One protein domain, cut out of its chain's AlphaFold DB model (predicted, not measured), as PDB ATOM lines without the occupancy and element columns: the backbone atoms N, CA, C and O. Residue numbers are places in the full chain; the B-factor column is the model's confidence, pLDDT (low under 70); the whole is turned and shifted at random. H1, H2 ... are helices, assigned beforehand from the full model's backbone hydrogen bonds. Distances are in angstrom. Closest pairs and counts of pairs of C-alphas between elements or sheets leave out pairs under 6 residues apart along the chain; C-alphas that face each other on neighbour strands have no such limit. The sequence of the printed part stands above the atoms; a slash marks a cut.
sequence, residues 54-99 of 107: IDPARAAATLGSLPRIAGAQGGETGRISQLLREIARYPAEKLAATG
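AT A GLANCE: This is residues 54 to 99 of the 107 residues of an uncharacterized protein of Rhodospirillaceae bacterium KN72 (UniProt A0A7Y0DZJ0). The printed part is a rod-shaped U of helices: H1 runs one way, short H2 sits at the turn, and H3, the longest helix, folds back and packs on H1. H4 follows past the open end of the U, where its residues 94 to 99 stick out. There are 46 printed residues with four named helices, in the order H1, H2, H3, H4, and no named strand; the class is all helix. The whole is only just loose, close to compact, with a radius of gyration of the C-alphas of 11.6 A and spans of 35 by 16 by 11 A.

IN THESE COORDINATES: H1, residues 56 to 64, begins at C-alpha 56 (17.219, -47.660, 25.576) and is 11.6 A long. H2, residues 67 to 70, measures 5.1 A. H3, residues 75 to 87, is 18.7 A long, beginning at C-alpha 75 (11.162, -40.225, 46.557). H4, residues 92 to 99, is 10.8 A long and ends at C-alpha 99 (4.094, -48.822, 14.042).

HOW THE PARTS SIT: H1 and H3 touch, with the closest C-alphas, those of Ala 60 and Leu 84, 5.0 A apart. They run opposite ways at a steep tilt of 43 degrees. H2 touches H3 at residues 77 to 81 alone; the closest C-alphas, those of Ile 69 and Ser 81, are 5.7 A apart. H1 and H4 are close but not clearly touching, with the closest C-alphas, those of Ala 57 and Ala 92, 7.4 A apart. H4 is apart from H2 and H3. Every O i to N i+4 pair is within hydrogen-bond range in H1, H3 and H4; H2 is too short for such a pair.

THE WHOLE: The C-alphas farthest apart, those of Arg 68 and Gly 99, are 35.0 A apart. The printed part has no cut, and its three links between helices are tight. The mean pLDDT of the printed part is 86.4; residues 97 to 99 are under 70.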
ATOM      1  N   ILE A  54      22.608 -47.729  20.923       86.12
ATOM      2  CA  ILE A  54      22.174 -48.367  22.164       86.12
ATOM      3  C   ILE A  54      20.646 -48.396  22.229       86.12
ATOM      4  O   ILE A  54      19.991 -47.359  22.234       86.12
ATOM      5  N   ASP A  55      20.071 -49.596  22.357       87.06
ATOM      6  CA  ASP A  55      18.646 -49.764  22.660       87.06
ATOM      7  C   ASP A  55      18.352 -49.266  24.090       87.06
ATOM      8  O   ASP A  55      18.831 -49.882  25.056       87.06
ATOM      9  N   PRO A  56      17.535 -48.208  24.262       90.69
ATOM     10  CA  PRO A  56      17.219 -47.660  25.576       90.69
ATOM     11  C   PRO A  56      16.600 -48.685  26.527       90.69
ATOM     12  O   PRO A  56      16.862 -48.642  27.728       90.69
ATOM     13  N   ALA A  57      15.823 -49.646  26.015       92.06
ATOM     14  CA  ALA A  57      15.221 -50.678  26.853       92.06
ATOM     15  C   ALA A  57      16.274 -51.627  27.437       92.06
ATOM     16  O   ALA A  57      16.190 -51.999  28.608       92.06
ATOM     17  N   ARG A  58      17.293 -51.989  26.644       89.62
ATOM     18  CA  ARG A  58      18.414 -52.815  27.119       89.62
ATOM     19  C   ARG A  58      19.261 -52.046  28.123       89.62
ATOM     20  O   ARG A  58      19.558 -52.579  29.188       89.62
ATOM     21  N   ALA A  59      19.584 -50.788  27.823       90.38
ATOM     22  CA  ALA A  59      20.340 -49.936  28.735       90.38
ATOM     23  C   ALA A  59      19.612 -49.742  30.077       90.38
ATOM     24  O   ALA A  59      20.234 -49.858  31.134       90.38
ATOM     25  N   ALA A  60      18.292 -49.530  30.042       92.19
ATOM     26  CA  ALA A  60      17.465 -49.399  31.237       92.19
ATOM     27  C   ALA A  60      17.388 -50.706  32.039       92.19
ATOM     28  O   ALA A  60      17.423 -50.667  33.267       92.19
ATOM     29  N   ALA A  61      17.323 -51.862  31.369       91.00
ATOM     30  CA  ALA A  61      17.347 -53.164  32.034       91.00
ATOM     31  C   ALA A  61      18.685 -53.420  32.747       91.00
ATOM     32  O   ALA A  61      18.691 -53.841  33.903       91.00
ATOM     33  N   THR A  62      19.810 -53.121  32.088       90.12
ATOM     34  CA  THR A  62      21.146 -53.239  32.689       90.12
ATOM     35  C   THR A  62      21.274 -52.327  33.903       90.12
ATOM     36  O   THR A  62      21.596 -52.799  34.992       90.12
ATOM     37  N   LEU A  63      20.951 -51.043  33.750       89.38
ATOM     38  CA  LEU A  63      21.067 -50.069  34.829       89.38
ATOM     39  C   LEU A  63      20.104 -50.378  35.988       89.38
ATOM     40  O   LEU A  63      20.495 -50.377  37.151       89.38
ATOM     41  N   GLY A  64      18.856 -50.730  35.677       88.50
ATOM     42  CA  GLY A  64      17.839 -51.096  36.663       88.50
ATOM     43  C   GLY A  64      18.152 -52.377  37.443       88.50
ATOM     44  O   GLY A  64      17.555 -52.595  38.496       88.50
ATOM     45  N   SER A  65      19.082 -53.211  36.962       88.44
ATOM     46  CA  SER A  65      19.534 -54.416  37.672       88.44
ATOM     47  C   SER A  65      20.569 -54.134  38.767       88.44
ATOM     48  O   SER A  65      20.820 -55.001  39.604       88.44
ATOM     49  N   LEU A  66      21.157 -52.930  38.795       88.38
ATOM     50  CA  LEU A  66      22.138 -52.567  39.812       88.38
ATOM     51  C   LEU A  66      21.477 -52.559  41.201       88.38
ATOM     52  O   LEU A  66      20.435 -51.922  41.355       88.38
ATOM     53  N   PRO A  67      22.067 -53.194  42.236       85.44
ATOM     54  CA  PRO A  67      21.412 -53.380  43.534       85.44
ATOM     55  C   PRO A  67      20.857 -52.099  44.167       85.44
ATOM     56  O   PRO A  67      19.754 -52.111  44.708       85.44
ATOM     57  N   ARG A  68      21.586 -50.978  44.061       83.38
ATOM     58  CA  ARG A  68      21.147 -49.677  44.596       83.38
ATOM     59  C   ARG A  68      19.936 -49.113  43.857       83.38
ATOM     60  O   ARG A  68      19.065 -48.526  44.485       83.38
ATOM     61  N   ILE A  69      19.860 -49.326  42.547       85.88
ATOM     62  CA  ILE A  69      18.755 -48.849  41.709       85.88
ATOM     63  C   ILE A  69      17.551 -49.780  41.864       85.88
ATOM     64  O   ILE A  69      16.430 -49.317  42.066       85.88
ATOM     65  N   ALA A  70      17.775 -51.095  41.845       85.81
ATOM     66  CA  ALA A  70      16.741 -52.106  42.049       85.81
ATOM     67  C   ALA A  70      16.082 -52.000  43.435       85.81
ATOM     68  O   ALA A  70      14.873 -52.192  43.564       85.81
ATOM     69  N   GLY A  71      16.881 -51.684  44.459       83.62
ATOM     70  CA  GLY A  71      16.443 -51.539  45.846       83.62
ATOM     71  C   GLY A  71      15.934 -50.147  46.224       83.62
ATOM     72  O   GLY A  71      15.448 -49.986  47.341       83.62
ATOM     73  N   ALA A  72      16.026 -49.148  45.340       86.56
ATOM     74  CA  ALA A  72      15.560 -47.801  45.641       86.56
ATOM     75  C   ALA A  72      14.033 -47.764  45.783       86.56
ATOM     76  O   ALA A  72      13.297 -48.149  44.870       86.56
ATOM     77  N   GLN A  73      13.567 -47.281  46.933       80.50
ATOM     78  CA  GLN A  73      12.152 -47.149  47.264       80.50
ATOM     79  C   GLN A  73      11.881 -45.747  47.811       80.50
ATOM     80  O   GLN A  73      12.606 -45.270  48.680       80.50
ATOM     81  N   GLY A  74      10.808 -45.120  47.326       83.00
ATOM     82  CA  GLY A  74      10.391 -43.781  47.749       83.00
ATOM     83  C   GLY A  74      11.186 -42.637  47.109       83.00
ATOM     84  O   GLY A  74      12.274 -42.833  46.571       83.00
ATOM     85  N   GLY A  75      10.595 -41.439  47.146       89.50
ATOM     86  CA  GLY A  75      11.162 -40.225  46.557       89.50
ATOM     87  C   GLY A  75      11.497 -40.352  45.067       89.50
ATOM     88  O   GLY A  75      11.025 -41.242  44.352       89.50
ATOM     89  N   GLU A  76      12.363 -39.459  44.603       91.56
ATOM     90  CA  GLU A  76      12.775 -39.384  43.201       91.56
ATOM     91  C   GLU A  76      13.666 -40.558  42.771       91.56
ATOM     92  O   GLU A  76      13.569 -41.021  41.640       91.56
ATOM     93  N   THR A  77      14.500 -41.111  43.655       90.25
ATOM     94  CA  THR A  77      15.325 -42.291  43.328       90.25
ATOM     95  C   THR A  77      14.458 -43.531  43.093       90.25
ATOM     96  O   THR A  77      14.681 -44.280  42.135       90.25
ATOM     97  N   GLY A  78      13.402 -43.713  43.893       91.44
ATOM     98  CA  GLY A  78      12.367 -44.718  43.645       91.44
ATOM     99  C   GLY A  78      11.616 -44.470  42.333       91.44
ATOM    100  O   GLY A  78      11.349 -45.415  41.582       91.44
ATOM    101  N   ARG A  79      11.334 -43.201  42.006       94.31
ATOM    102  CA  ARG A  79      10.693 -42.811  40.741       94.31
ATOM    103  C   ARG A  79      11.574 -43.108  39.524       94.31
ATOM    104  O   ARG A  79      11.088 -43.719  38.573       94.31
ATOM    105  N   ILE A  80      12.865 -42.782  39.572       93.31
ATOM    106  CA  ILE A  80      13.857 -43.131  38.537       93.31
ATOM    107  C   ILE A  80      13.903 -44.653  38.349       93.31
ATOM    108  O   ILE A  80      13.803 -45.147  37.226       93.31
ATOM    109  N   SER A  81      13.975 -45.412  39.447       92.75
ATOM    110  CA  SER A  81      13.960 -46.880  39.418       92.75
ATOM    111  C   SER A  81      12.697 -47.440  38.745       92.75
ATOM    112  O   SER A  81      12.764 -48.377  37.943       92.75
ATOM    113  N   GLN A  82      11.530 -46.843  39.011       94.56
ATOM    114  CA  GLN A  82      10.282 -47.201  38.334       94.56
ATOM    115  C   GLN A  82      10.328 -46.899  36.834       94.56
ATOM    116  O   GLN A  82       9.977 -47.769  36.037       94.56
ATOM    117  N   LEU A  83      10.773 -45.703  36.448       94.88
ATOM    118  CA  LEU A  83      10.852 -45.293  35.046       94.88
ATOM    119  C   LEU A  83      11.800 -46.197  34.245       94.88
ATOM    120  O   LEU A  83      11.452 -46.623  33.147       94.88
ATOM    121  N   LEU A  84      12.944 -46.592  34.814       93.81
ATOM    122  CA  LEU A  84      13.851 -47.560  34.182       93.81
ATOM    123  C   LEU A  84      13.167 -48.915  33.938       93.81
ATOM    124  O   LEU A  84      13.295 -49.490  32.855       93.81
ATOM    125  N   ARG A  85      12.372 -49.408  34.901       93.94
ATOM    126  CA  ARG A  85      11.569 -50.633  34.711       93.94
ATOM    127  C   ARG A  85      10.515 -50.477  33.620       93.94
ATOM    128  O   ARG A  85      10.235 -51.444  32.914       93.94
ATOM    129  N   GLU A  86       9.898 -49.305  33.501       94.06
ATOM    130  CA  GLU A  86       8.913 -49.023  32.455       94.06
ATOM    131  C   GLU A  86       9.571 -48.996  31.072       94.06
ATOM    132  O   GLU A  86       9.109 -49.701  30.176       94.06
ATOM    133  N   ILE A  87      10.697 -48.291  30.918       93.69
ATOM    134  CA  ILE A  87      11.467 -48.214  29.665       93.69
ATOM    135  C   ILE A  87      11.921 -49.608  29.212       93.69
ATOM    136  O   ILE A  87      11.739 -49.977  28.050       93.69
ATOM    137  N   ALA A  88      12.412 -50.438  30.138       93.19
ATOM    138  CA  ALA A  88      12.849 -51.805  29.846       93.19
ATOM    139  C   ALA A  88      11.747 -52.703  29.234       93.19
ATOM    140  O   ALA A  88      12.050 -53.705  28.585       93.19
ATOM    141  N   ARG A  89      10.457 -52.360  29.394       91.94
ATOM    142  CA  ARG A  89       9.321 -53.126  28.834       91.94
ATOM    143  C   ARG A  89       9.031 -52.831  27.361       91.94
ATOM    144  O   ARG A  89       8.167 -53.507  26.776       91.94
ATOM    145  N   TYR A  90       9.694 -51.840  26.767       88.38
ATOM    146  CA  TYR A  90       9.443 -51.380  25.400       88.38
ATOM    147  C   TYR A  90      10.725 -51.363  24.554       88.38
ATOM    148  O   TYR A  90      11.166 -50.294  24.141       88.38
ATOM    149  N   PRO A  91      11.312 -52.538  24.252       82.56
ATOM    150  CA  PRO A  91      12.446 -52.617  23.336       82.56
ATOM    151  C   PRO A  91      12.076 -52.135  21.935       82.56
ATOM    152  O   PRO A  91      10.913 -52.225  21.518       82.56
ATOM    153  N   ALA A  92      13.085 -51.676  21.189       77.12
ATOM    154  CA  ALA A  92      12.920 -51.128  19.841       77.12
ATOM    155  C   ALA A  92      12.116 -52.058  18.910       77.12
ATOM    156  O   ALA A  92      11.267 -51.602  18.146       77.12
ATOM    157  N   GLU A  93      12.300 -53.374  19.035       76.62
ATOM    158  CA  GLU A  93      11.561 -54.399  18.286       76.62
ATOM    159  C   GLU A  93      10.041 -54.334  18.529       76.62
ATOM    160  O   GLU A  93       9.237 -54.427  17.596       76.62
ATOM    161  N   LYS A  94       9.626 -54.116  19.782       75.88
ATOM    162  CA  LYS A  94       8.214 -54.019  20.184       75.88
ATOM    163  C   LYS A  94       7.580 -52.713  19.703       75.88
ATOM    164  O   LYS A  94       6.417 -52.715  19.289       75.88
ATOM    165  N   LEU A  95       8.347 -51.621  19.711       73.69
ATOM    166  CA  LEU A  95       7.936 -50.318  19.174       73.69
ATOM    167  C   LEU A  95       7.806 -50.358  17.639       73.69
ATOM    168  O   LEU A  95       6.808 -49.913  17.068       73.69
ATOM    169  N   ALA A  96       8.756 -50.998  16.956       74.88
ATOM    170  CA  ALA A  96       8.703 -51.204  15.511       74.88
ATOM    171  C   ALA A  96       7.506 -52.079  15.088       74.88
ATOM    172  O   ALA A  96       6.876 -51.826  14.058       74.88
ATOM    173  N   ALA A  97       7.148 -53.084  15.896       69.75
ATOM    174  CA  ALA A  97       5.983 -53.939  15.661       69.75
ATOM    175  C   ALA A  97       4.637 -53.209  15.847       69.75
ATOM    176  O   ALA A  97       3.641 -53.589  15.222       69.75
ATOM    177  N   THR A  98       4.592 -52.153  16.666       64.69
ATOM    178  CA  THR A  98       3.378 -51.347  16.888       64.69
ATOM    179  C   THR A  98       3.140 -50.329  15.766       64.69
ATOM    180  O   THR A  98       1.989 -50.101  15.396       64.69
ATOM    181  N   GLY A  99       4.198 -49.804  15.133       58.72
ATOM    182  CA  GLY A  99       4.094 -48.822  14.042       58.72
ATOM    183  C   GLY A  99       3.601 -49.361  12.687       58.72
ATOM    184  O   GLY A  99       3.120 -48.596  11.855       58.72
TER     185      GLY A  99